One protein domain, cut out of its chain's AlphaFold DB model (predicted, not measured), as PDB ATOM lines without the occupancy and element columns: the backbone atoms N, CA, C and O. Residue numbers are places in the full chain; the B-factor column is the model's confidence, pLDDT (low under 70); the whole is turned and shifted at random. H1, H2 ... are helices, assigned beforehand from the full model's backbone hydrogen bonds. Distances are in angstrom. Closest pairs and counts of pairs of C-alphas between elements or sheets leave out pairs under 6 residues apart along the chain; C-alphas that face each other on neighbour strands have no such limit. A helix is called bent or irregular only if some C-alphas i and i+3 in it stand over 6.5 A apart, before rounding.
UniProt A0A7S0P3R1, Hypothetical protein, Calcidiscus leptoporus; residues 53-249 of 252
ATOM      1  N   SER A  53     103.014 167.411  96.593       83.12
ATOM      2  CA  SER A  53     102.904 167.264  98.041       83.12
ATOM      3  C   SER A  53     103.890 168.191  98.761       83.12
ATOM      4  O   SER A  53     105.094 168.178  98.504       83.12
ATOM      5  N   ILE A  54     103.373 168.993  99.696       89.25
ATOM      6  CA  ILE A  54     104.189 169.794 100.615       89.25
ATOM      7  C   ILE A  54     105.156 168.847 101.341       89.25
ATOM      8  O   ILE A  54     104.706 167.805 101.841       89.25
ATOM      9  N   PRO A  55     106.456 169.183 101.459       92.75
ATOM     10  CA  PRO A  55     107.398 168.332 102.169       92.75
ATOM     11  C   PRO A  55     106.910 168.069 103.596       92.75
ATOM     12  O   PRO A  55     106.523 168.976 104.348       92.75
ATOM     13  N   THR A  56     106.903 166.793 103.977       95.12
ATOM     14  CA  THR A  56     106.531 166.402 105.337       95.12
ATOM     15  C   THR A  56     107.558 166.946 106.326       95.12
ATOM     16  O   THR A  56     108.715 167.193 105.982       95.12
ATOM     17  N   VAL A  57     107.149 167.117 107.584       95.62
ATOM     18  CA  VAL A  57     108.053 167.574 108.651       95.62
ATOM     19  C   VAL A  57     109.270 166.650 108.771       95.62
ATOM     20  O   VAL A  57     110.388 167.133 108.913       95.62
ATOM     21  N   GLY A  58     109.068 165.333 108.629       96.62
ATOM     22  CA  GLY A  58     110.151 164.349 108.646       96.62
ATOM     23  C   GLY A  58     111.133 164.508 107.484       96.62
ATOM     24  O   GLY A  58     112.340 164.465 107.704       96.62
ATOM     25  N   VAL A  59     110.641 164.761 106.265       96.62
ATOM     26  CA  VAL A  59     111.501 165.020 105.094       96.62
ATOM     27  C   VAL A  59     112.299 166.311 105.278       96.62
ATOM     28  O   VAL A  59     113.500 166.335 105.005       96.62
ATOM     29  N   LEU A  60     111.673 167.370 105.797       96.50
ATOM     30  CA  LEU A  60     112.357 168.634 106.068       96.50
ATOM     31  C   LEU A  60     113.441 168.465 107.147       96.50
ATOM     32  O   LEU A  60     114.585 168.866 106.950       96.50
ATOM     33  N   ALA A  61     113.115 167.793 108.255       97.75
ATOM     34  CA  ALA A  61     114.067 167.495 109.322       97.75
ATOM     35  C   ALA A  61     115.232 166.620 108.833       97.75
ATOM     36  O   ALA A  61     116.387 166.880 109.175       97.75
ATOM     37  N   ALA A  62     114.963 165.619 107.989       98.06
ATOM     38  CA  ALA A  62     116.003 164.805 107.366       98.06
ATOM     39  C   ALA A  62     116.910 165.650 106.458       98.06
ATOM     40  O   ALA A  62     118.128 165.510 106.512       98.06
ATOM     41  N   THR A  63     116.339 166.585 105.698       98.12
ATOM     42  CA  THR A  63     117.088 167.495 104.815       98.12
ATOM     43  C   THR A  63     118.011 168.435 105.590       98.12
ATOM     44  O   THR A  63     119.101 168.740 105.117       98.12
ATOM     45  N   CYS A  64     117.636 168.839 106.806       98.19
ATOM     46  CA  CYS A  64     118.518 169.583 107.711       98.19
ATOM     47  C   CYS A  64     119.546 168.685 108.422       98.19
ATOM     48  O   CYS A  64     120.672 169.103 108.700       98.19
ATOM     49  N   THR A  65     119.188 167.430 108.698       98.12
ATOM     50  CA  THR A  65     120.048 166.492 109.434       98.12
ATOM     51  C   THR A  65     121.149 165.909 108.555       98.12
ATOM     52  O   THR A  65     122.295 165.836 108.984       98.12
ATOM     53  N   LEU A  66     120.846 165.511 107.320       98.12
ATOM     54  CA  LEU A  66     121.810 164.832 106.452       98.12
ATOM     55  C   LEU A  66     123.083 165.664 106.208       98.12
ATOM     56  O   LEU A  66     124.174 165.126 106.413       98.12
ATOM     57  N   PRO A  67     123.009 166.968 105.877       97.94
ATOM     58  CA  PRO A  67     124.208 167.785 105.720       97.94
ATOM     59  C   PRO A  67     124.971 167.986 107.033       97.94
ATOM     60  O   PRO A  67     126.200 168.006 107.032       97.94
ATOM     61  N   THR A  68     124.279 168.089 108.175       97.75
ATOM     62  CA  THR A  68     124.939 168.313 109.476       97.75
ATOM     63  C   THR A  68     125.765 167.120 109.941       97.75
ATOM     64  O   THR A  68     126.700 167.304 110.724       97.75
ATOM     65  N   LEU A  69     125.548 165.923 109.377       97.38
ATOM     66  CA  LEU A  69     126.421 164.764 109.587       97.38
ATOM     67  C   LEU A  69     127.878 165.031 109.172       97.38
ATOM     68  O   LEU A  69     128.792 164.432 109.744       97.38
ATOM     69  N   LEU A  70     128.128 165.987 108.266       96.44
ATOM     70  CA  LEU A  70     129.483 166.454 107.947       96.44
ATOM     71  C   LEU A  70     130.226 166.990 109.185       96.44
ATOM     72  O   LEU A  70     131.454 166.903 109.240       96.44
ATOM     73  N   GLY A  71     129.502 167.461 110.206       95.94
ATOM     74  CA  GLY A  71     130.040 167.876 111.503       95.94
ATOM     75  C   GLY A  71     130.746 166.755 112.276       95.94
ATOM     76  O   GLY A  71     131.705 167.013 113.010       95.94
ATOM     77  N   TYR A  72     130.347 165.492 112.072       96.06
ATOM     78  CA  TYR A  72     131.088 164.343 112.604       96.06
ATOM     79  C   TYR A  72     132.409 164.134 111.867       96.06
ATOM     80  O   TYR A  72     133.373 163.642 112.466       96.06
ATOM     81  N   TRP A  73     132.481 164.508 110.582       93.94
ATOM     82  CA  TRP A  73     133.737 164.458 109.849       93.94
ATOM     83  C   TRP A  73     134.692 165.545 110.313       93.94
ATOM     84  O   TRP A  73     135.781 165.223 110.795       93.94
ATOM     85  N   LYS A  74     134.254 166.799 110.200       93.38
ATOM     86  CA  LYS A  74     134.950 167.975 110.716       93.38
ATOM     87  C   LYS A  74     133.942 168.910 111.351       93.38
ATOM     88  O   LYS A  74     132.969 169.285 110.705       93.38
ATOM     89  N   THR A  75     134.211 169.342 112.577       92.06
ATOM     90  CA  THR A  75     133.240 170.122 113.363       92.06
ATOM     91  C   THR A  75     132.809 171.408 112.651       92.06
ATOM     92  O   THR A  75     131.633 171.754 112.671       92.06
ATOM     93  N   GLU A  76     133.726 172.077 111.944       93.62
ATOM     94  CA  GLU A  76     133.402 173.283 111.171       93.62
ATOM     95  C   GLU A  76     132.379 173.022 110.055       93.62
ATOM     96  O   GLU A  76     131.527 173.872 109.817       93.62
ATOM     97  N   TYR A  77     132.401 171.850 109.411       96.25
ATOM     98  CA  TYR A  77     131.490 171.547 108.301       96.25
ATOM     99  C   TYR A  77     130.028 171.463 108.742       96.25
ATOM    100  O   TYR A  77     129.141 171.718 107.933       96.25
ATOM    101  N   GLY A  78     129.779 171.170 110.024       95.19
ATOM    102  CA  GLY A  78     128.436 171.162 110.601       95.19
ATOM    103  C   GLY A  78     127.790 172.547 110.691       95.19
ATOM    104  O   GLY A  78     126.569 172.622 110.690       95.19
ATOM    105  N   VAL A  79     128.589 173.623 110.730       94.50
ATOM    106  CA  VAL A  79     128.098 175.018 110.767       94.50
ATOM    107  C   VAL A  79     128.342 175.801 109.481       94.50
ATOM    108  O   VAL A  79     127.844 176.913 109.337       94.50
ATOM    109  N   SER A  80     129.133 175.245 108.562       95.50
ATOM    110  CA  SER A  80     129.490 175.883 107.299       95.50
ATOM    111  C   SER A  80     128.714 175.261 106.138       95.50
ATOM    112  O   SER A  80     127.610 175.704 105.847       95.50
ATOM    113  N   TYR A  81     129.234 174.201 105.523       97.69
ATOM    114  CA  TYR A  81     128.607 173.549 104.369       97.69
ATOM    115  C   TYR A  81     127.242 172.947 104.688       97.69
ATOM    116  O   TYR A  81     126.326 172.994 103.878       97.69
ATOM    117  N   ALA A  82     127.081 172.389 105.888       98.19
ATOM    118  CA  ALA A  82     125.804 171.819 106.287       98.19
ATOM    119  C   ALA A  82     124.679 172.859 106.309       98.19
ATOM    120  O   ALA A  82     123.538 172.536 105.991       98.19
ATOM    121  N   TYR A  83     125.008 174.099 106.668       98.31
ATOM    122  CA  TYR A  83     124.051 175.190 106.734       98.31
ATOM    123  C   TYR A  83     123.542 175.576 105.343       98.31
ATOM    124  O   TYR A  83     122.330 175.591 105.118       98.31
ATOM    125  N   GLY A  84     124.452 175.843 104.401       98.00
ATOM    126  CA  GLY A  84     124.084 176.188 103.028       98.00
ATOM    127  C   GLY A  84     123.330 175.051 102.343       98.00
ATOM    128  O   GLY A  84     122.244 175.274 101.804       98.00
ATOM    129  N   ALA A  85     123.827 173.820 102.469       98.62
ATOM    130  CA  ALA A  85     123.211 172.638 101.881       98.62
ATOM    131  C   ALA A  85     121.815 172.346 102.454       98.62
ATOM    132  O   ALA A  85     120.910 172.005 101.693       98.62
ATOM    133  N   ALA A  86     121.606 172.516 103.767       98.56
ATOM    134  CA  ALA A  86     120.288 172.358 104.381       98.56
ATOM    135  C   ALA A  86     119.288 173.381 103.828       98.56
ATOM    136  O   ALA A  86     118.181 173.007 103.442       98.56
ATOM    137  N   MET A  87     119.676 174.659 103.736       98.62
ATOM    138  CA  MET A  87     118.796 175.713 103.213       98.62
ATOM    139  C   MET A  87     118.492 175.512 101.728       98.62
ATOM    140  O   MET A  87     117.332 175.601 101.324       98.62
ATOM    141  N   ALA A  88     119.505 175.164 100.929       98.69
ATOM    142  CA  ALA A  88     119.316 174.887  99.512       98.69
ATOM    143  C   ALA A  88     118.430 173.657  99.278       98.69
ATOM    144  O   ALA A  88     117.521 173.702  98.450       98.69
ATOM    145  N   GLY A  89     118.654 172.582 100.039       98.56
ATOM    146  CA  GLY A  89     117.847 171.367  99.978       98.56
ATOM    147  C   GLY A  89     116.392 171.616 100.373       98.56
ATOM    148  O   GLY A  89     115.488 171.210  99.648       98.56
ATOM    149  N   CYS A  90     116.149 172.334 101.475       98.44
ATOM    150  CA  CYS A  90     114.793 172.669 101.917       98.44
ATOM    151  C   CYS A  90     114.057 173.534 100.886       98.44
ATOM    152  O   CYS A  90     112.907 173.245 100.556       98.44
ATOM    153  N   GLY A  91     114.736 174.548 100.339       98.25
ATOM    154  CA  GLY A  91     114.219 175.379  99.251       98.25
ATOM    155  C   GLY A  91     113.844 174.554  98.020       98.25
ATOM    156  O   GLY A  91     112.723 174.659  97.528       98.25
ATOM    157  N   ALA A  92     114.745 173.683  97.560       98.31
ATOM    158  CA  ALA A  92     114.532 172.858  96.373       98.31
ATOM    159  C   ALA A  92     113.387 171.850  96.555       98.31
ATOM    160  O   ALA A  92     112.571 171.679  95.651       98.31
ATOM    161  N   LEU A  93     113.288 171.219  97.729       97.31
ATOM    162  CA  LEU A  93     112.209 170.278  98.043       97.31
ATOM    163  C   LEU A  93     110.845 170.962  98.162       97.31
ATOM    164  O   LEU A  93     109.837 170.380  97.769       97.31
ATOM    165  N   ALA A  94     110.795 172.179  98.704       97.06
ATOM    166  CA  ALA A  94     109.549 172.930  98.830       97.06
ATOM    167  C   ALA A  94     109.121 173.607  97.519       97.06
ATOM    168  O   ALA A  94     107.949 173.954  97.386       97.06
ATOM    169  N   LEU A  95     110.037 173.793  96.558       97.00
ATOM    170  CA  LEU A  95     109.804 174.584  95.347       97.00
ATOM    171  C   LEU A  95     108.568 174.140  94.538       97.00
ATOM    172  O   LEU A  95     107.786 175.016  94.174       97.00
ATOM    173  N   PRO A  96     108.303 172.839  94.299       95.69
ATOM    174  CA  PRO A  96     107.112 172.429  93.552       95.69
ATOM    175  C   PRO A  96     105.793 172.802  94.257       95.69
ATOM    176  O   PRO A  96     104.868 173.318  93.625       95.69
ATOM    177  N   ALA A  97     105.710 172.603  95.578       94.88
ATOM    178  CA  ALA A  97     104.546 173.012  96.369       94.88
ATOM    179  C   ALA A  97     104.425 174.546  96.420       94.88
ATOM    180  O   ALA A  97     103.345 175.103  96.249       94.88
ATOM    181  N   ALA A  98     105.554 175.242  96.556       95.56
ATOM    182  CA  ALA A  98     105.626 176.695  96.579       95.56
ATOM    183  C   ALA A  98     105.153 177.346  95.264       95.56
ATOM    184  O   ALA A  98     104.385 178.307  95.305       95.56
ATOM    185  N   MET A  99     105.543 176.789  94.111       95.50
ATOM    186  CA  MET A  99     105.069 177.214  92.783       95.50
ATOM    187  C   MET A  99     103.557 177.067  92.623       95.50
ATOM    188  O   MET A  99     102.925 177.865  91.937       95.50
ATOM    189  N   SER A 100     102.986 176.065  93.284       92.75
ATOM    190  CA  SER A 100     101.546 175.796  93.279       92.75
ATOM    191  C   SER A 100     100.783 176.713  94.233       92.75
ATOM    192  O   SER A 100      99.637 177.061  93.965       92.75
ATOM    193  N   CYS A 101     101.422 177.103  95.338       91.44
ATOM    194  CA  CYS A 101     100.853 177.959  96.374       91.44
ATOM    195  C   CYS A 101     100.795 179.434  95.944       91.44
ATOM    196  O   CYS A 101      99.775 180.098  96.122       91.44
ATOM    197  N   GLY A 102     101.873 179.958  95.349       92.44
ATOM    198  CA  GLY A 102     101.877 181.307  94.788       92.44
ATOM    199  C   GLY A 102     103.238 182.014  94.772       92.44
ATOM    200  O   GLY A 102     104.267 181.440  95.145       92.44
ATOM    201  N   PRO A 103     103.265 183.296  94.351       93.75
ATOM    202  CA  PRO A 103     104.509 184.031  94.113       93.75
ATOM    203  C   PRO A 103     105.382 184.218  95.358       93.75
ATOM    204  O   PRO A 103     106.597 184.079  95.260       93.75
ATOM    205  N   LEU A 104     104.782 184.495  96.524       95.31
ATOM    206  CA  LEU A 104     105.524 184.666  97.780       95.31
ATOM    207  C   LEU A 104     106.245 183.373  98.170       95.31
ATOM    208  O   LEU A 104     107.454 183.386  98.389       95.31
ATOM    209  N   ALA A 105     105.517 182.255  98.201       96.25
ATOM    210  CA  ALA A 105     106.077 180.947  98.514       96.25
ATOM    211  C   ALA A 105     107.197 180.579  97.535       96.25
ATOM    212  O   ALA A 105     108.264 180.121  97.942       96.25
ATOM    213  N   THR A 106     106.974 180.819  96.238       97.50
ATOM    214  CA  THR A 106     107.967 180.563  95.186       97.50
ATOM    215  C   THR A 106     109.235 181.382  95.413       97.50
ATOM    216  O   THR A 106     110.334 180.833  95.405       97.50
ATOM    217  N   ALA A 107     109.095 182.686  95.664       98.00
ATOM    218  CA  ALA A 107     110.217 183.572  95.956       98.00
ATOM    219  C   ALA A 107     110.966 183.148  97.230       98.00
ATOM    220  O   ALA A 107     112.195 183.154  97.251       98.00
ATOM    221  N   HIS A 108     110.242 182.712  98.264       98.12
ATOM    222  CA  HIS A 108     110.818 182.209  99.508       98.12
ATOM    223  C   HIS A 108     111.624 180.915  99.290       98.12
ATOM    224  O   HIS A 108     112.755 180.789  99.760       98.12
ATOM    225  N   ALA A 109     111.094 179.964  98.517       98.44
ATOM    226  CA  ALA A 109     111.816 178.745  98.160       98.44
ATOM    227  C   ALA A 109     113.088 179.069  97.358       98.44
ATOM    228  O   ALA A 109     114.176 178.583  97.675       98.44
ATOM    229  N   LEU A 110     112.966 179.937  96.350       98.69
ATOM    230  CA  LEU A 110     114.073 180.323  95.479       98.69
ATOM    231  C   LEU A 110     115.174 181.077  96.225       98.69
ATOM    232  O   LEU A 110     116.346 180.780  96.006       98.69
ATOM    233  N   VAL A 111     114.841 182.020  97.113       98.75
ATOM    234  CA  VAL A 111     115.872 182.754  97.861       98.75
ATOM    235  C   VAL A 111     116.670 181.822  98.772       98.75
ATOM    236  O   VAL A 111     117.883 181.985  98.857       98.75
ATOM    237  N   LEU A 112     116.047 180.795  99.368       98.62
ATOM    238  CA  LEU A 112     116.747 179.774 100.158       98.62
ATOM    239  C   LEU A 112     117.658 178.890  99.294       98.62
ATOM    240  O   LEU A 112     118.797 178.639  99.688       98.62
ATOM    241  N   VAL A 113     117.208 178.483  98.098       98.81
ATOM    242  CA  VAL A 113     118.053 177.772  97.115       98.81
ATOM    243  C   VAL A 113     119.269 178.611  96.739       98.81
ATOM    244  O   VAL A 113     120.406 178.156  96.867       98.81
ATOM    245  N   LEU A 114     119.036 179.852  96.309       98.62
ATOM    246  CA  LEU A 114     120.085 180.762  95.859       98.62
ATOM    247  C   LEU A 114     121.056 181.092  96.994       98.62
ATOM    248  O   LEU A 114     122.269 181.051  96.795       98.62
ATOM    249  N   TYR A 115     120.542 181.381  98.189       98.62
ATOM    250  CA  TYR A 115     121.346 181.672  99.369       98.62
ATOM    251  C   TYR A 115     122.185 180.467  99.810       98.62
ATOM    252  O   TYR A 115     123.377 180.620 100.079       98.62
ATOM    253  N   GLY A 116     121.595 179.274  99.885       98.38
ATOM    254  CA  GLY A 116     122.315 178.080 100.317       98.38
ATOM    255  C   GLY A 116     123.422 177.708  99.332       98.38
ATOM    256  O   GLY A 116     124.586 177.580  99.715       98.38
ATOM    257  N   ALA A 117     123.088 177.664  98.038       98.50
ATOM    258  CA  ALA A 117     124.044 177.358  96.979       98.50
ATOM    259  C   ALA A 117     125.175 178.397  96.897       98.50
ATOM    260  O   ALA A 117     126.347 178.030  96.789       98.50
ATOM    261  N   ARG A 118     124.857 179.701  96.981       97.69
ATOM    262  CA  ARG A 118     125.883 180.759  96.927       97.69
ATOM    263  C   ARG A 118     126.792 180.741  98.152       97.69
ATOM    264  O   ARG A 118     127.981 181.022  98.009       97.69
ATOM    265  N   LEU A 119     126.259 180.420  99.333       97.88
ATOM    266  CA  LEU A 119     127.052 180.300 100.552       97.88
ATOM    267  C   LEU A 119     128.055 179.152 100.421       97.88
ATOM    268  O   LEU A 119     129.253 179.381 100.574       97.88
ATOM    269  N   ASP A 120     127.601 177.957 100.053       98.31
ATOM    270  CA  ASP A 120     128.482 176.794  99.917       98.31
ATOM    271  C   ASP A 120     129.527 176.985  98.818       98.31
ATOM    272  O   ASP A 120     130.708 176.703  99.033       98.31
ATOM    273  N   ALA A 121     129.138 177.546  97.670       98.31
ATOM    274  CA  ALA A 121     130.075 177.880  96.602       98.31
ATOM    275  C   ALA A 121     131.146 178.880  97.073       98.31
ATOM    276  O   ALA A 121     132.331 178.718  96.771       98.31
ATOM    277  N   PHE A 122     130.756 179.895  97.852       97.56
ATOM    278  CA  PHE A 122     131.686 180.865  98.426       97.56
ATOM    279  C   PHE A 122     132.655 180.222  99.429       97.56
ATOM    280  O   PHE A 122     133.863 180.481  99.381       97.56
ATOM    281  N   LEU A 123     132.138 179.371 100.320       96.75
ATOM    282  CA  LEU A 123     132.923 178.634 101.311       96.75
ATOM    283  C   LEU A 123     133.922 177.681 100.643       96.75
ATOM    284  O   LEU A 123     135.105 177.686 100.997       96.75
ATOM    285  N   LEU A 124     133.476 176.950  99.623       96.88
ATOM    286  CA  LEU A 124     134.318 176.042  98.856       96.88
ATOM    287  C   LEU A 124     135.412 176.808  98.119       96.88
ATOM    288  O   LEU A 124     136.594 176.493  98.247       96.88
ATOM    289  N   HIS A 125     135.042 177.869  97.401       96.56
ATOM    290  CA  HIS A 125     136.002 178.689  96.672       96.56
ATOM    291  C   HIS A 125     137.086 179.250  97.600       96.56
ATOM    292  O   HIS A 125     138.273 179.156  97.281       96.56
ATOM    293  N   ARG A 126     136.723 179.810  98.764       94.75
ATOM    294  CA  ARG A 126     137.720 180.376  99.691       94.75
ATOM    295  C   ARG A 126     138.588 179.299 100.342       94.75
ATOM    296  O   ARG A 126     139.769 179.544 100.570       94.75
ATOM    297  N   GLU A 127     138.044 178.117 100.626       94.69
ATOM    298  CA  GLU A 127     138.820 177.007 101.187       94.69
ATOM    299  C   GLU A 127     139.829 176.459 100.169       94.69
ATOM    300  O   GLU A 127     140.976 176.157 100.516       94.69
ATOM    301  N   LEU A 128     139.440 176.386  98.894       94.81
ATOM    302  CA  LEU A 128     140.311 175.937  97.812       94.81
ATOM    303  C   LEU A 128     141.365 176.981  97.428       94.81
ATOM    304  O   LEU A 128     142.474 176.597  97.074       94.81
ATOM    305  N   THR A 129     141.077 178.275  97.542       93.81
ATOM    306  CA  THR A 129     141.988 179.329  97.055       93.81
ATOM    307  C   THR A 129     142.852 179.977  98.130       93.81
ATOM    308  O   THR A 129     143.904 180.525  97.808       93.81
ATOM    309  N   VAL A 130     142.456 179.928  99.406       93.38
ATOM    310  CA  VAL A 130     143.145 180.654 100.483       93.38
ATOM    311  C   VAL A 130     143.594 179.679 101.586       93.38
ATOM    312  O   VAL A 130     142.779 179.256 102.412       93.38
ATOM    313  N   PRO A 131     144.905 179.359 101.677       92.69
ATOM    314  CA  PRO A 131     145.440 178.361 102.615       92.69
ATOM    315  C   PRO A 131     145.092 178.614 104.087       92.69
ATOM    316  O   PRO A 131     144.849 177.673 104.840       92.69
ATOM    317  N   ARG A 132     144.988 179.890 104.488       92.38
ATOM    318  CA  ARG A 132     144.642 180.304 105.857       92.38
ATOM    319  C   ARG A 132     143.343 179.670 106.365       92.38
ATOM    320  O   ARG A 132     143.265 179.362 107.553       92.38
ATOM    321  N   PHE A 133     142.337 179.469 105.508       91.94
ATOM    322  CA  PHE A 133     141.081 178.837 105.933       91.94
ATOM    323  C   PHE A 133     141.256 177.344 106.214       91.94
ATOM    324  O   PHE A 133     140.691 176.852 107.185       91.94
ATOM    325  N   ARG A 134     142.114 176.643 105.462       93.00
ATOM    326  CA  ARG A 134     142.449 175.237 105.745       93.00
ATOM    327  C   ARG A 134     143.173 175.108 107.083       93.00
ATOM    328  O   ARG A 134     142.794 174.285 107.906       93.00
ATOM    329  N   THR A 135     144.143 175.988 107.346       93.88
ATOM    330  CA  THR A 135     144.848 176.027 108.636       93.88
ATOM    331  C   THR A 135     143.901 176.331 109.799       93.88
ATOM    332  O   THR A 135     144.038 175.747 110.871       93.88
ATOM    333  N   LEU A 136     142.939 177.243 109.615       92.00
ATOM    334  CA  LEU A 136     141.937 177.555 110.637       92.00
ATOM    335  C   LEU A 136     141.045 176.343 110.937       92.00
ATOM    336  O   LEU A 136     140.885 175.986 112.104       92.00
ATOM    337  N   ARG A 137     140.538 175.683 109.894       93.81
ATOM    338  CA  ARG A 137     139.753 174.449 109.989       93.81
ATOM    339  C   ARG A 137     140.496 173.352 110.736       93.81
ATOM    340  O   ARG A 137     139.943 172.728 111.638       93.81
ATOM    341  N   ASP A 138     141.766 173.143 110.402       94.00
ATOM    342  CA  ASP A 138     142.582 172.098 111.021       94.00
ATOM    343  C   ASP A 138     142.861 172.402 112.502       94.00
ATOM    344  O   ASP A 138     142.828 171.494 113.333       94.00
ATOM    345  N   LYS A 139     143.020 173.682 112.869       94.62
ATOM    346  CA  LYS A 139     143.098 174.119 114.276       94.62
ATOM    347  C   LYS A 139     141.794 173.863 115.041       94.62
ATOM    348  O   LYS A 139     141.842 173.403 116.182       94.62
ATOM    349  N   ILE A 140     140.639 174.151 114.437       91.94
ATOM    350  CA  ILE A 140     139.321 173.879 115.038       91.94
ATOM    351  C   ILE A 140     139.141 172.374 115.252       91.94
ATOM    352  O   ILE A 140     138.736 171.941 116.331       91.94
ATOM    353  N   GLU A 141     139.491 171.571 114.251       93.50
ATOM    354  CA  GLU A 141     139.384 170.118 114.322       93.50
ATOM    355  C   GLU A 141     140.329 169.525 115.376       93.50
ATOM    356  O   GLU A 141     139.911 168.658 116.142       93.50
ATOM    357  N   ALA A 142     141.566 170.020 115.489       93.50
ATOM    358  CA  ALA A 142     142.502 169.596 116.530       93.50
ATOM    359  C   ALA A 142     141.947 169.854 117.942       93.50
ATOM    360  O   ALA A 142     141.959 168.953 118.783       93.50
ATOM    361  N   ARG A 143     141.373 171.043 118.182       90.56
ATOM    362  CA  ARG A 143     140.686 171.355 119.447       90.56
ATOM    363  C   ARG A 143     139.515 170.404 119.694       90.56
ATOM    364  O   ARG A 143     139.346 169.920 120.808       90.56
ATOM    365  N   SER A 144     138.721 170.120 118.665       89.56
ATOM    366  CA  SER A 144     137.568 169.231 118.799       89.56
ATOM    367  C   SER A 144     137.975 167.787 119.108       89.56
ATOM    368  O   SER A 144     137.333 167.142 119.931       89.56
ATOM    369  N   LYS A 145     139.061 167.280 118.511       90.94
ATOM    370  CA  LYS A 145     139.627 165.959 118.843       90.94
ATOM    371  C   LYS A 145     140.138 165.895 120.283       90.94
ATOM    372  O   LYS A 145     139.926 164.883 120.944       90.94
ATOM    373  N   ALA A 146     140.746 166.971 120.785       91.19
ATOM    374  CA  ALA A 146     141.196 167.048 122.177       91.19
ATOM    375  C   ALA A 146     140.034 166.976 123.191       91.19
ATOM    376  O   ALA A 146     140.223 166.512 124.309       91.19
ATOM    377  N   GLN A 147     138.820 167.381 122.799       86.69
ATOM    378  CA  GLN A 147     137.606 167.272 123.623       86.69
ATOM    379  C   GLN A 147     136.981 165.858 123.610       86.69
ATOM    380  O   GLN A 147     136.096 165.554 124.417       86.69
ATOM    381  N   GLY A 148     137.450 164.967 122.730       89.69
ATOM    382  CA  GLY A 148     137.145 163.537 122.731       89.69
ATOM    383  C   GLY A 148     136.655 162.985 121.389       89.69
ATOM    384  O   GLY A 148     136.840 163.577 120.325       89.69
ATOM    385  N   GLY A 149     136.050 161.794 121.441       86.62
ATOM    386  CA  GLY A 149     135.607 161.057 120.257       86.62
ATOM    387  C   GLY A 149     134.512 161.768 119.455       86.62
ATOM    388  O   GLY A 149     133.768 162.597 119.974       86.62
ATOM    389  N   ARG A 150     134.368 161.396 118.177       90.56
ATOM    390  CA  ARG A 150     133.433 162.031 117.225       90.56
ATOM    391  C   ARG A 150     131.980 162.015 117.705       90.56
ATOM    392  O   ARG A 150     131.278 162.992 117.501       90.56
ATOM    393  N   LEU A 151     131.553 160.959 118.402       92.25
ATOM    394  CA  LEU A 151     130.196 160.853 118.953       92.25
ATOM    395  C   LEU A 151     129.914 161.862 120.077       92.25
ATOM    396  O   LEU A 151     128.767 162.224 120.299       92.25
ATOM    397  N   LYS A 152     130.936 162.413 120.747       92.50
ATOM    398  CA  LYS A 152     130.720 163.514 121.703       92.50
ATOM    399  C   LYS A 152     130.266 164.809 121.016       92.50
ATOM    400  O   LYS A 152     129.828 165.734 121.689       92.50
ATOM    401  N   ARG A 153     130.344 164.875 119.681       93.38
ATOM    402  CA  ARG A 153     129.858 165.999 118.869       93.38
ATOM    403  C   ARG A 153     128.354 165.923 118.600       93.38
ATOM    404  O   ARG A 153     127.817 166.884 118.060       93.38
ATOM    405  N   SER A 154     127.669 164.841 118.981       95.56
ATOM    406  CA  SER A 154     126.238 164.668 118.701       95.56
ATOM    407  C   SER A 154     125.364 165.827 119.189       95.56
ATOM    408  O   SER A 154     124.557 166.292 118.390       95.56
ATOM    409  N   PRO A 155     125.535 166.389 120.406       95.50
ATOM    410  CA  PRO A 155     124.732 167.539 120.833       95.50
ATOM    411  C   PRO A 155     124.912 168.758 119.923       95.50
ATOM    412  O   PRO A 155     123.952 169.455 119.617       95.50
ATOM    413  N   PHE A 156     126.134 168.989 119.437       95.00
ATOM    414  CA  PHE A 156     126.430 170.071 118.501       95.00
ATOM    415  C   PHE A 156     125.815 169.814 117.120       95.00
ATOM    416  O   PHE A 156     125.162 170.699 116.573       95.00
ATOM    417  N   VAL A 157     125.984 168.608 116.568       97.00
ATOM    418  CA  VAL A 157     125.437 168.238 115.252       97.00
ATOM    419  C   VAL A 157     123.909 168.289 115.259       97.00
ATOM    420  O   VAL A 157     123.310 168.906 114.382       97.00
ATOM    421  N   LEU A 158     123.278 167.701 116.276       96.94
ATOM    422  CA  LEU A 158     121.825 167.715 116.438       96.94
ATOM    423  C   LEU A 158     121.303 169.126 116.727       96.94
ATOM    424  O   LEU A 158     120.262 169.499 116.197       96.94
ATOM    425  N   GLY A 159     122.042 169.932 117.496       98.06
ATOM    426  CA  GLY A 159     121.716 171.340 117.723       98.06
ATOM    427  C   GLY A 159     121.730 172.163 116.432       98.06
ATOM    428  O   GLY A 159     120.799 172.927 116.190       98.06
ATOM    429  N   CYS A 160     122.729 171.961 115.565       97.94
ATOM    430  CA  CYS A 160     122.768 172.595 114.244       97.94
ATOM    431  C   CYS A 160     121.601 172.123 113.368       97.94
ATOM    432  O   CYS A 160     120.930 172.947 112.757       97.94
ATOM    433  N   SER A 161     121.320 170.814 113.349       98.19
ATOM    434  CA  SER A 161     120.190 170.261 112.591       98.19
ATOM    435  C   SER A 161     118.860 170.881 113.019       98.19
ATOM    436  O   SER A 161     118.086 171.344 112.180       98.19
ATOM    437  N   PHE A 162     118.620 170.949 114.332       98.50
ATOM    438  CA  PHE A 162     117.410 171.540 114.889       98.50
ATOM    439  C   PHE A 162     117.298 173.029 114.555       98.50
ATOM    440  O   PHE A 162     116.247 173.473 114.101       98.50
ATOM    441  N   LEU A 163     118.390 173.788 114.692       97.94
ATOM    442  CA  LEU A 163     118.422 175.195 114.304       97.94
ATOM    443  C   LEU A 163     118.061 175.376 112.823       97.94
ATOM    444  O   LEU A 163     117.208 176.196 112.499       97.94
ATOM    445  N   TYR A 164     118.657 174.591 111.923       98.50
ATOM    446  CA  TYR A 164     118.369 174.676 110.488       98.50
ATOM    447  C   TYR A 164     116.938 174.269 110.166       98.50
ATOM    448  O   TYR A 164     116.295 174.900 109.334       98.50
ATOM    449  N   PHE A 165     116.398 173.270 110.858       98.19
ATOM    450  CA  PHE A 165     114.984 172.938 110.762       98.19
ATOM    451  C   PHE A 165     114.091 174.124 111.163       98.19
ATOM    452  O   PHE A 165     113.183 174.470 110.411       98.19
ATOM    453  N   CYS A 166     114.376 174.797 112.282       98.00
ATOM    454  CA  CYS A 166     113.635 175.992 112.696       98.00
ATOM    455  C   CYS A 166     113.749 177.132 111.676       98.00
ATOM    456  O   CYS A 166     112.755 177.792 111.395       98.00
ATOM    457  N   MET A 167     114.928 177.334 111.085       97.69
ATOM    458  CA  MET A 167     115.140 178.351 110.048       97.69
ATOM    459  C   MET A 167     114.403 178.030 108.739       97.69
ATOM    460  O   MET A 167     113.969 178.943 108.049       97.69
ATOM    461  N   ALA A 168     114.227 176.748 108.404       97.50
ATOM    462  CA  ALA A 168     113.473 176.309 107.228       97.50
ATOM    463  C   ALA A 168     111.955 176.190 107.476       97.50
ATOM    464  O   ALA A 168     111.181 176.077 106.524       97.50
ATOM    465  N   ALA A 169     111.499 176.199 108.732       96.44
ATOM    466  CA  ALA A 169     110.085 176.040 109.069       96.44
ATOM    467  C   ALA A 169     109.169 177.114 108.441       96.44
ATOM    468  O   ALA A 169     108.123 176.729 107.905       96.44
ATOM    469  N   PRO A 170     109.540 178.415 108.408       97.06
ATOM    470  CA  PRO A 170     108.749 179.446 107.738       97.06
ATOM    471  C   PRO A 170     108.471 179.145 106.264       97.06
ATOM    472  O   PRO A 170     107.343 179.309 105.800       97.06
ATOM    473  N   LEU A 171     109.464 178.622 105.536       97.50
ATOM    474  CA  LEU A 171     109.303 178.229 104.135       97.50
ATOM    475  C   LEU A 171     108.193 177.191 103.978       97.50
ATOM    476  O   LEU A 171     107.317 177.349 103.128       97.50
ATOM    477  N   ARG A 172     108.190 176.154 104.822       95.50
ATOM    478  CA  ARG A 172     107.158 175.114 104.765       95.50
ATOM    479  C   ARG A 172     105.762 175.691 104.996       95.50
ATOM    480  O   ARG A 172     104.831 175.255 104.327       95.50
ATOM    481  N   LEU A 173     105.620 176.637 105.925       94.44
ATOM    482  CA  LEU A 173     104.343 177.305 106.184       94.44
ATOM    483  C   LEU A 173     103.908 178.109 104.960       94.44
ATOM    484  O   LEU A 173     102.849 177.827 104.419       94.44
ATOM    485  N   THR A 174     104.771 178.976 104.422       94.81
ATOM    486  CA  THR A 174     104.438 179.751 103.214       94.81
ATOM    487  C   THR A 174     104.127 178.878 101.991       94.81
ATOM    488  O   THR A 174     103.309 179.251 101.159       94.81
ATOM    489  N   ALA A 175     104.734 177.692 101.875       94.56
ATOM    490  CA  ALA A 175     104.443 176.735 100.806       94.56
ATOM    491  C   ALA A 175     103.149 175.929 101.026       94.56
ATOM    492  O   ALA A 175     102.689 175.263 100.101       94.56
ATOM    493  N   ALA A 176     102.584 175.961 102.234       92.25
ATOM    494  CA  ALA A 176     101.366 175.247 102.602       92.25
ATOM    495  C   ALA A 176     100.125 176.144 102.644       92.25
ATOM    496  O   ALA A 176      99.016 175.640 102.467       92.25
ATOM    497  N   THR A 177     100.305 177.442 102.890       89.81
ATOM    498  CA  THR A 177      99.212 178.397 103.069       89.81
ATOM    499  C   THR A 177      99.245 179.480 101.989       89.81
ATOM    500  O   THR A 177     100.206 180.252 101.907       89.81
ATOM    501  N   PRO A 178      98.220 179.549 101.120       85.50
ATOM    502  CA  PRO A 178      98.130 180.616 100.140       85.50
ATOM    503  C   PRO A 178      97.892 181.952 100.841       85.50
ATOM    504  O   PRO A 178      97.184 182.044 101.839       85.50
ATOM    505  N   VAL A 179      98.457 183.012 100.275       87.62
ATOM    506  CA  VAL A 179      98.187 184.374 100.737       87.62
ATOM    507  C   VAL A 179      96.759 184.761 100.355       87.62
ATOM    508  O   VAL A 179      96.395 184.709  99.176       87.62
ATOM    509  N   SER A 180      95.980 185.248 101.314       83.44
ATOM    510  CA  SER A 180      94.717 185.942 101.072       83.44
ATOM    511  C   SER A 180      94.685 187.246 101.891       83.44
ATOM    512  O   SER A 180      95.526 187.475 102.752       83.44
ATOM    513  N   GLY A 181      93.829 188.202 101.514       83.06
ATOM    514  CA  GLY A 181      93.655 189.479 102.232       83.06
ATOM    515  C   GLY A 181      94.831 190.477 102.216       83.06
ATOM    516  O   GLY A 181      94.616 191.665 102.453       83.06
ATOM    517  N   THR A 182      96.051 190.051 101.888       88.62
ATOM    518  CA  THR A 182      97.256 190.894 101.899       88.62
ATOM    519  C   THR A 182      97.401 191.731 100.624       88.62
ATOM    520  O   THR A 182      97.247 191.247  99.500       88.62
ATOM    521  N   SER A 183      97.776 193.007 100.782       91.19
ATOM    522  CA  SER A 183      98.055 193.900  99.650       91.19
ATOM    523  C   SER A 183      99.264 193.452  98.810       91.19
ATOM    524  O   SER A 183     100.278 192.985  99.328       91.19
ATOM    525  N   LYS A 184      99.216 193.693  97.491       91.31
ATOM    526  CA  LYS A 184     100.347 193.414  96.581       91.31
ATOM    527  C   LYS A 184     101.635 194.144  96.987       91.31
ATOM    528  O   LYS A 184     102.722 193.627  96.755       91.31
ATOM    529  N   VAL A 185     101.510 195.328  97.591       92.75
ATOM    530  CA  VAL A 185     102.649 196.125  98.070       92.75
ATOM    531  C   VAL A 185     103.349 195.423  99.230       92.75
ATOM    532  O   VAL A 185     104.568 195.295  99.199       92.75
ATOM    533  N   ALA A 186     102.600 194.913 100.211       92.38
ATOM    534  CA  ALA A 186     103.177 194.177 101.335       92.38
ATOM    535  C   ALA A 186     103.917 192.914 100.865       92.38
ATOM    536  O   ALA A 186     105.041 192.669 101.292       92.38
ATOM    537  N   LEU A 187     103.346 192.176  99.905       94.06
ATOM    538  CA  LEU A 187     104.012 191.015  99.304       94.06
ATOM    539  C   LEU A 187     105.305 191.387  98.575       94.06
ATOM    540  O   LEU A 187     106.310 190.693  98.706       94.06
ATOM    541  N   ALA A 188     105.291 192.482  97.813       95.31
ATOM    542  CA  ALA A 188     106.478 192.958  97.114       95.31
ATOM    543  C   ALA A 188     107.581 193.392  98.092       95.31
ATOM    544  O   ALA A 188     108.748 193.087  97.858       95.31
ATOM    545  N   LEU A 189     107.219 194.066  99.188       96.00
ATOM    546  CA  LEU A 189     108.160 194.465 100.236       96.00
ATOM    547  C   LEU A 189     108.772 193.254 100.941       96.00
ATOM    548  O   LEU A 189     109.983 193.223 101.124       96.00
ATOM    549  N   GLU A 190     107.971 192.243 101.270       96.25
ATOM    550  CA  GLU A 190     108.447 191.013 101.906       96.25
ATOM    551  C   GLU A 190     109.498 190.302 101.037       96.25
ATOM    552  O   GLU A 190     110.621 190.023 101.467       96.25
ATOM    553  N   VAL A 191     109.179 190.106  99.753       97.56
ATOM    554  CA  VAL A 191     110.122 189.538  98.782       97.56
ATOM    555  C   VAL A 191     111.372 190.411  98.651       97.56
ATOM    556  O   VAL A 191     112.491 189.895  98.647       97.56
ATOM    557  N   LEU A 192     111.209 191.734  98.583       98.12
ATOM    558  CA  LEU A 192     112.328 192.664  98.479       98.12
ATOM    559  C   LEU A 192     113.265 192.567  99.688       98.12
ATOM    560  O   LEU A 192     114.481 192.566  99.498       98.12
ATOM    561  N   LEU A 193     112.737 192.462 100.910       98.25
ATOM    562  CA  LEU A 193     113.539 192.356 102.132       98.25
ATOM    563  C   LEU A 193     114.362 191.062 102.145       98.25
ATOM    564  O   LEU A 193     115.578 191.127 102.342       98.25
ATOM    565  N   MET A 194     113.741 189.915 101.838       98.19
ATOM    566  CA  MET A 194     114.444 188.628 101.742       98.19
ATOM    567  C   MET A 194     115.611 188.693 100.746       98.19
ATOM    568  O   MET A 194     116.761 188.386 101.082       98.19
ATOM    569  N   TYR A 195     115.341 189.143  99.518       98.62
ATOM    570  CA  TYR A 195     116.362 189.193  98.471       98.62
ATOM    571  C   TYR A 195     117.427 190.258  98.740       98.62
ATOM    572  O   TYR A 195     118.605 190.020  98.470       98.62
ATOM    573  N   THR A 196     117.061 191.399  99.328       98.62
ATOM    574  CA  THR A 196     118.031 192.422  99.740       98.62
ATOM    575  C   THR A 196     118.990 191.860 100.785       98.62
ATOM    576  O   THR A 196     120.198 192.043 100.652       98.62
ATOM    577  N   GLY A 197     118.489 191.111 101.774       98.44
ATOM    578  CA  GLY A 197     119.331 190.432 102.759       98.44
ATOM    579  C   GLY A 197     120.339 189.482 102.109       98.44
ATOM    580  O   GLY A 197     121.549 189.584 102.344       98.44
ATOM    581  N   ALA A 198     119.866 188.622 101.203       98.38
ATOM    582  CA  ALA A 198     120.721 187.697 100.459       98.38
ATOM    583  C   ALA A 198     121.791 188.420  99.614       98.38
ATOM    584  O   ALA A 198     122.961 188.019  99.612       98.38
ATOM    585  N   VAL A 199     121.418 189.508  98.928       98.50
ATOM    586  CA  VAL A 199     122.326 190.309  98.092       98.50
ATOM    587  C   VAL A 199     123.363 191.043  98.937       98.50
ATOM    588  O   VAL A 199     124.550 190.971  98.623       98.50
ATOM    589  N   VAL A 200     122.960 191.711 100.022       98.38
ATOM    590  CA  VAL A 200     123.887 192.405 100.933       98.38
ATOM    591  C   VAL A 200     124.921 191.422 101.477       98.38
ATOM    592  O   VAL A 200     126.114 191.745 101.518       98.38
ATOM    593  N   ALA A 201     124.493 190.201 101.811       98.12
ATOM    594  CA  ALA A 201     125.411 189.190 102.294       98.12
ATOM    595  C   ALA A 201     126.428 188.757 101.226       98.12
ATOM    596  O   ALA A 201     127.637 188.765 101.478       98.12
ATOM    597  N   ALA A 202     125.957 188.473 100.009       98.06
ATOM    598  CA  ALA A 202     126.810 188.117  98.878       98.06
ATOM    599  C   ALA A 202     127.804 189.236  98.508       98.06
ATOM    600  O   ALA A 202     128.985 188.970  98.268       98.06
ATOM    601  N   VAL A 203     127.350 190.494  98.501       98.12
ATOM    602  CA  VAL A 203     128.190 191.669  98.226       98.12
ATOM    603  C   VAL A 203     129.253 191.841  99.308       98.12
ATOM    604  O   VAL A 203     130.413 192.093  98.979       98.12
ATOM    605  N   GLY A 204     128.902 191.662 100.584       97.69
ATOM    606  CA  GLY A 204     129.853 191.702 101.694       97.69
ATOM    607  C   GLY A 204     130.988 190.691 101.537       97.69
ATOM    608  O   GLY A 204     132.168 191.046 101.629       97.69
ATOM    609  N   ASP A 205     130.634 189.443 101.240       97.25
ATOM    610  CA  ASP A 205     131.584 188.353 101.013       97.25
ATOM    611  C   ASP A 205     132.487 188.606  99.793       97.25
ATOM    612  O   ASP A 205     133.721 188.485  99.876       97.25
ATOM    613  N   ALA A 206     131.897 189.016  98.667       96.69
ATOM    614  CA  ALA A 206     132.621 189.306  97.434       96.69
ATOM    615  C   ALA A 206     133.562 190.513  97.582       96.69
ATOM    616  O   ALA A 206     134.735 190.435  97.193       96.69
ATOM    617  N   HIS A 207     133.087 191.609  98.184       97.25
ATOM    618  CA  HIS A 207     133.866 192.832  98.400       97.25
ATOM    619  C   HIS A 207     135.062 192.564  99.308       97.25
ATOM    620  O   HIS A 207     136.196 192.889  98.949       97.25
ATOM    621  N   LYS A 208     134.843 191.872 100.435       96.31
ATOM    622  CA  LYS A 208     135.916 191.486 101.360       96.31
ATOM    623  C   LYS A 208     136.965 190.617 100.680       96.31
ATOM    624  O   LYS A 208     138.164 190.841 100.854       96.31
ATOM    625  N   SER A 209     136.523 189.643  99.889       95.12
ATOM    626  CA  SER A 209     137.427 188.726  99.190       95.12
ATOM    627  C   SER A 209     138.241 189.445  98.120       95.12
ATOM    628  O   SER A 209     139.449 189.239  98.019       95.12
ATOM    629  N   ARG A 210     137.617 190.347  97.355       95.62
ATOM    630  CA  ARG A 210     138.305 191.185  96.365       95.62
ATOM    631  C   ARG A 210     139.311 192.128  97.021       95.62
ATOM    632  O   ARG A 210     140.439 192.217  96.538       95.62
ATOM    633  N   ALA A 211     138.927 192.808  98.099       96.56
ATOM    634  CA  ALA A 211     139.799 193.737  98.809       96.56
ATOM    635  C   ALA A 211     141.036 193.022  99.366       96.56
ATOM    636  O   ALA A 211     142.154 193.460  99.109       96.56
ATOM    637  N   LYS A 212     140.860 191.869 100.028       95.19
ATOM    638  CA  LYS A 212     141.980 191.084 100.573       95.19
ATOM    639  C   LYS A 212     142.872 190.459  99.504       95.19
ATOM    640  O   LYS A 212     144.080 190.383  99.699       95.19
ATOM    641  N   ARG A 213     142.316 190.060  98.355       93.75
ATOM    642  CA  ARG A 213     143.133 189.606  97.215       93.75
ATOM    643  C   ARG A 213     144.002 190.724  96.636       93.75
ATOM    644  O   ARG A 213     145.112 190.448  96.211       93.75
ATOM    645  N   ARG A 214     143.506 191.967  96.605       95.56
ATOM    646  CA  ARG A 214     144.227 193.112  96.014       95.56
ATOM    647  C   ARG A 214     145.194 193.800  96.974       95.56
ATOM    648  O   ARG A 214     146.242 194.251  96.541       95.56
ATOM    649  N   ARG A 215     144.816 193.938  98.247       96.12
ATOM    650  CA  ARG A 215     145.537 194.744  99.248       96.12
ATOM    651  C   ARG A 215     146.270 193.905 100.300       96.12
ATOM    652  O   ARG A 215     146.902 194.466 101.184       96.12
ATOM    653  N   GLY A 216     146.187 192.577 100.213       94.06
ATOM    654  CA  GLY A 216     146.821 191.647 101.147       94.06
ATOM    655  C   GLY A 216     145.857 191.066 102.184       94.06
ATOM    656  O   GLY A 216     144.806 191.629 102.503       94.06
ATOM    657  N   ALA A 217     146.218 189.900 102.725       90.31
ATOM    658  CA  ALA A 217     145.353 189.112 103.604       90.31
ATOM    659  C   ALA A 217     145.021 189.813 104.934       90.31
ATOM    660  O   ALA A 217     143.936 189.587 105.485       90.31
ATOM    661  N   ASP A 218     145.917 190.670 105.418       92.50
ATOM    662  CA  ASP A 218     145.786 191.372 106.700       92.50
ATOM    663  C   ASP A 218     145.210 192.783 106.563       92.50
ATOM    664  O   ASP A 218     144.949 193.446 107.564       92.50
ATOM    665  N   TYR A 219     144.900 193.210 105.335       94.94
ATOM    666  CA  TYR A 219     144.216 194.470 105.092       94.94
ATOM    667  C   TYR A 219     142.837 194.502 105.773       94.94
ATOM    668  O   TYR A 219     141.999 193.603 105.588       94.94
ATOM    669  N   LEU A 220     142.598 195.563 106.548       95.50
ATOM    670  CA  LEU A 220     141.301 195.860 107.142       95.50
ATOM    671  C   LEU A 220     140.418 196.564 106.107       95.50
ATOM    672  O   LEU A 220     140.702 197.674 105.667       95.50
ATOM    673  N   VAL A 221     139.332 195.900 105.722       96.75
ATOM    674  CA  VAL A 221     138.389 196.409 104.722       96.75
ATOM    675  C   VAL A 221     137.445 197.409 105.385       96.75
ATOM    676  O   VAL A 221     136.681 197.024 106.265       96.75
ATOM    677  N   VAL A 222     137.511 198.672 104.962       96.75
ATOM    678  CA  VAL A 222     136.735 199.796 105.533       96.75
ATOM    679  C   VAL A 222     135.961 200.601 104.479       96.75
ATOM    680  O   VAL A 222     135.321 201.597 104.799       96.75
ATOM    681  N   ASP A 223     136.019 200.188 103.212       94.75
ATOM    682  CA  ASP A 223     135.386 200.861 102.076       94.75
ATOM    683  C   ASP A 223     134.153 200.104 101.547       94.75
ATOM    684  O   ASP A 223     133.833 198.988 101.968       94.75
ATOM    685  N   GLY A 224     133.426 200.730 100.616       94.69
ATOM    686  CA  GLY A 224     132.201 200.170 100.043       94.69
ATOM    687  C   GLY A 224     131.148 199.889 101.116       94.69
ATOM    688  O   GLY A 224     130.899 200.719 101.989       94.69
ATOM    689  N   VAL A 225     130.556 198.694 101.085       95.50
ATOM    690  CA  VAL A 225     129.548 198.274 102.074       95.50
ATOM    691  C   VAL A 225     130.101 198.228 103.512       95.50
ATOM    692  O   VAL A 225     129.356 198.452 104.466       95.50
ATOM    693  N   PHE A 226     131.415 198.028 103.681       96.94
ATOM    694  CA  PHE A 226     132.060 197.992 105.001       96.94
ATOM    695  C   PHE A 226     132.167 199.367 105.670       96.94
ATOM    696  O   PHE A 226     132.437 199.437 106.867       96.94
ATOM    697  N   ARG A 227     131.900 200.457 104.937       97.06
ATOM    698  CA  ARG A 227     131.766 201.801 105.517       97.06
ATOM    699  C   ARG A 227     130.539 201.915 106.428       97.06
ATOM    700  O   ARG A 227     130.559 202.691 107.377       97.06
ATOM    701  N   TYR A 228     129.482 201.167 106.120       96.88
ATOM    702  CA  TYR A 228     128.195 201.243 106.818       96.88
ATOM    703  C   TYR A 228     127.982 200.056 107.758       96.88
ATOM    704  O   TYR A 228     127.428 200.215 108.842       96.88
ATOM    705  N   LEU A 229     128.440 198.865 107.362       96.38
ATOM    706  CA  LEU A 229     128.219 197.623 108.095       96.38
ATOM    707  C   LEU A 229     129.558 196.973 108.447       96.38
ATOM    708  O   LEU A 229     130.324 196.603 107.562       96.38
ATOM    709  N   ARG A 230     129.823 196.749 109.742       95.19
ATOM    710  CA  ARG A 230     131.035 196.022 110.183       95.19
ATOM    711  C   ARG A 230     131.057 194.579 109.670       95.19
ATOM    712  O   ARG A 230     132.118 194.038 109.357       95.19
ATOM    713  N   HIS A 231     129.876 193.971 109.575       95.69
ATOM    714  CA  HIS A 231     129.671 192.605 109.103       95.69
ATOM    715  C   HIS A 231     128.507 192.555 108.104       95.69
ATOM    716  O   HIS A 231     127.424 192.100 108.463       95.69
ATOM    717  N   PRO A 232     128.705 193.011 106.852       97.25
ATOM    718  CA  PRO A 232     127.627 193.056 105.867       97.25
ATOM    719  C   PRO A 232     127.014 191.677 105.599       97.25
ATOM    720  O   PRO A 232     125.809 191.572 105.418       97.25
ATOM    721  N   ASN A 233     127.827 190.616 105.645       96.81
ATOM    722  CA  ASN A 233     127.363 189.233 105.545       96.81
ATOM    723  C   ASN A 233     126.344 188.883 106.641       96.81
ATOM    724  O   ASN A 233     125.245 188.449 106.324       96.81
ATOM    725  N   TYR A 234     126.656 189.172 107.905       96.31
ATOM    726  CA  TYR A 234     125.738 188.901 109.014       96.31
ATOM    727  C   TYR A 234     124.524 189.828 109.018       96.31
ATOM    728  O   TYR A 234     123.421 189.382 109.303       96.31
ATOM    729  N   SER A 235     124.693 191.105 108.671       98.00
ATOM    730  CA  SER A 235     123.562 192.030 108.547       98.00
ATOM    731  C   SER A 235     122.591 191.599 107.447       98.00
ATOM    732  O   SER A 235     121.381 191.659 107.645       98.00
ATOM    733  N   GLY A 236     123.111 191.133 106.307       98.00
ATOM    734  CA  GLY A 236     122.293 190.589 105.226       98.00
ATOM    735  C   GLY A 236     121.571 189.304 105.633       98.00
ATOM    736  O   GLY A 236     120.382 189.162 105.367       98.00
ATOM    737  N   GLU A 237     122.253 188.403 106.342       97.88
ATOM    738  CA  GLU A 237     121.631 187.196 106.898       97.88
ATOM    739  C   GLU A 237     120.514 187.529 107.890       97.88
ATOM    740  O   GLU A 237     119.422 186.991 107.766       97.88
ATOM    741  N   LEU A 238     120.737 188.457 108.825       97.94
ATOM    742  CA  LEU A 238     119.700 188.893 109.766       97.94
ATOM    743  C   LEU A 238     118.460 189.436 109.048       97.94
ATOM    744  O   LEU A 238     117.342 189.113 109.443       97.94
ATOM    745  N   LEU A 239     118.650 190.223 107.986       98.38
ATOM    746  CA  LEU A 239     117.544 190.742 107.185       98.38
ATOM    747  C   LEU A 239     116.797 189.620 106.448       98.38
ATOM    748  O   LEU A 239     115.571 189.582 106.497       98.38
ATOM    749  N   LEU A 240     117.522 188.691 105.815       98.56
ATOM    750  CA  LEU A 240     116.930 187.545 105.121       98.56
ATOM    751  C   LEU A 240     116.118 186.666 106.080       98.56
ATOM    752  O   LEU A 240     114.976 186.339 105.777       98.56
ATOM    753  N   TRP A 241     116.689 186.287 107.225       98.19
ATOM    754  CA  TRP A 241     116.021 185.398 108.181       98.19
ATOM    755  C   TRP A 241     114.880 186.088 108.924       98.19
ATOM    756  O   TRP A 241     113.862 185.454 109.186       98.19
ATOM    757  N   GLY A 242     115.025 187.383 109.220       97.94
ATOM    758  CA  GLY A 242     113.950 188.193 109.785       97.94
ATOM    759  C   GLY A 242     112.748 188.277 108.847       97.94
ATOM    760  O   GLY A 242     111.628 188.025 109.279       97.94
ATOM    761  N   ALA A 243     112.992 188.552 107.564       97.88
ATOM    762  CA  ALA A 243     111.957 188.552 106.532       97.88
ATOM    763  C   ALA A 243     111.349 187.148 106.356       97.88
ATOM    764  O   ALA A 243     110.158 186.956 106.553       97.88
ATOM    765  N   SER A 244     112.178 186.115 106.171       97.25
ATOM    766  CA  SER A 244     111.730 184.715 106.078       97.25
ATOM    767  C   SER A 244     110.771 184.314 107.209       97.25
ATOM    768  O   SER A 244     109.733 183.708 106.945       97.25
ATOM    769  N   ALA A 245     111.073 184.688 108.458       96.69
ATOM    770  CA  ALA A 245     110.180 184.462 109.591       96.69
ATOM    771  C   ALA A 245     108.900 185.320 109.526       96.69
ATOM    772  O   ALA A 245     107.808 184.806 109.773       96.69
ATOM    773  N   ALA A 246     109.018 186.605 109.175       95.38
ATOM    774  CA  ALA A 246     107.892 187.529 109.037       95.38
ATOM    775  C   ALA A 246     106.924 187.140 107.908       95.38
ATOM    776  O   ALA A 246     105.728 187.389 108.034       95.38
ATOM    777  N   ALA A 247     107.393 186.449 106.866       94.00
ATOM    778  CA  ALA A 247     106.559 185.958 105.770       94.00
ATOM    779  C   ALA A 247     105.407 185.054 106.248       94.00
ATOM    780  O   ALA A 247     104.363 184.992 105.599       94.00
ATOM    781  N   VAL A 248     105.558 184.389 107.402       91.19
ATOM    782  CA  VAL A 248     104.496 183.577 108.024       91.19
ATOM    783  C   VAL A 248     103.344 184.437 108.549       91.19
ATOM    784  O   VAL A 248     102.213 183.976 108.597       91.19
ATOM    785  N   LEU A 249     103.599 185.695 108.913       89.06
ATOM    786  CA  LEU A 249     102.572 186.620 109.411       89.06
ATOM    787  C   LEU A 249     101.658 187.148 108.297       89.06
ATOM    788  O   LEU A 249     100.683 187.839 108.578       89.06
TER     789      LEU A 249
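What this domain is: This is residues 53 to 249 of the 252 residues of the protein "Hypothetical protein" of Calcidiscus leptoporus (UniProt A0A7S0P3R1). A flat slab of long helices: H1, H4, H5 and H8 lie side by side in a row, and H7 and H10 cover one side of it, H7 over H1 and H4 and H10 along H8. H6 stands across one end, about perpendicular to H5, while residues 180 to 185, of which 184 and 185 belong to H8, stick out at the other. H1, H4, H5, H7, H8 and H10 form an up-and-down bundle, each running against the one before it. The printed part has 197 residues, with ten helices, H1 to H10 in chain order, and no named strand; the class is all helix. It is compact, with a radius of gyration of the C-alphas of 18.1 A and spans of 53 by 44 by 21 A.

Where its parts are: H1, residues 57 to 68, begins at C-alpha 57 (108.053, 167.574, 108.651). H2, residues 70 to 73, and H3, residues 75 to 78, are short. H4, residues 81 to 101, 29.2 A long, is irregular, with C-alphas 93 and 96 7.1 A apart and a kink of 48 degrees near residue 95. H5, residues 103 to 129, measures 37.9 A, and H6, residues 131 to 146, 23.0 A. H7, residues 150 to 176, 37.6 A long, is irregular, with C-alphas 152 and 155 7.3 A apart and a kink of 35 degrees near residue 170. H8, residues 184 to 215, measures 45.3 A. After H9, residues 224 to 227, H10, residues 232 to 249, ends at C-alpha 249 (102.572, 186.620, 109.411).

How they stand to each other: H7 is the hub, touching six helices, among them H1 at a steep tilt of 43 degrees, opposite ways, closest at the C-alphas of Thr 65 and Ser 161, 4.9 A. H4 and H5 form a helical hairpin at a shallow tilt of 22 degrees, closest at the C-alphas of Gly 84 and Gly 116, 3.7 A. H5 touches H8 at 8 degrees, the same way, with the C-alphas of Tyr 115 and Ala 198 closest, 6.2 A. H8, with residues 190 to 205 alone, touches H10, opposite ways; the closest C-alphas are Ala 201 and Asn 233, 3.8 A. H2 touches H7, H3 touches H6 and H9 touches H8. H7 and H8 are apart. Every O i to N i+4 pair is within hydrogen-bond range in H5, H6 and H8, against 6 of 8 in H1, 15 of 17 in H4, 18 of 23 in H7 and 12 of 14 in H10; H2, H3 and H9 are too short for one.

The domain as a whole: The C-alphas farthest apart, Ala 146 and Gly 181, are 56.2 A apart. The printed part has no cut and no long link. Mean pLDDT of the printed part is 95.5, and no printed residue is under 70.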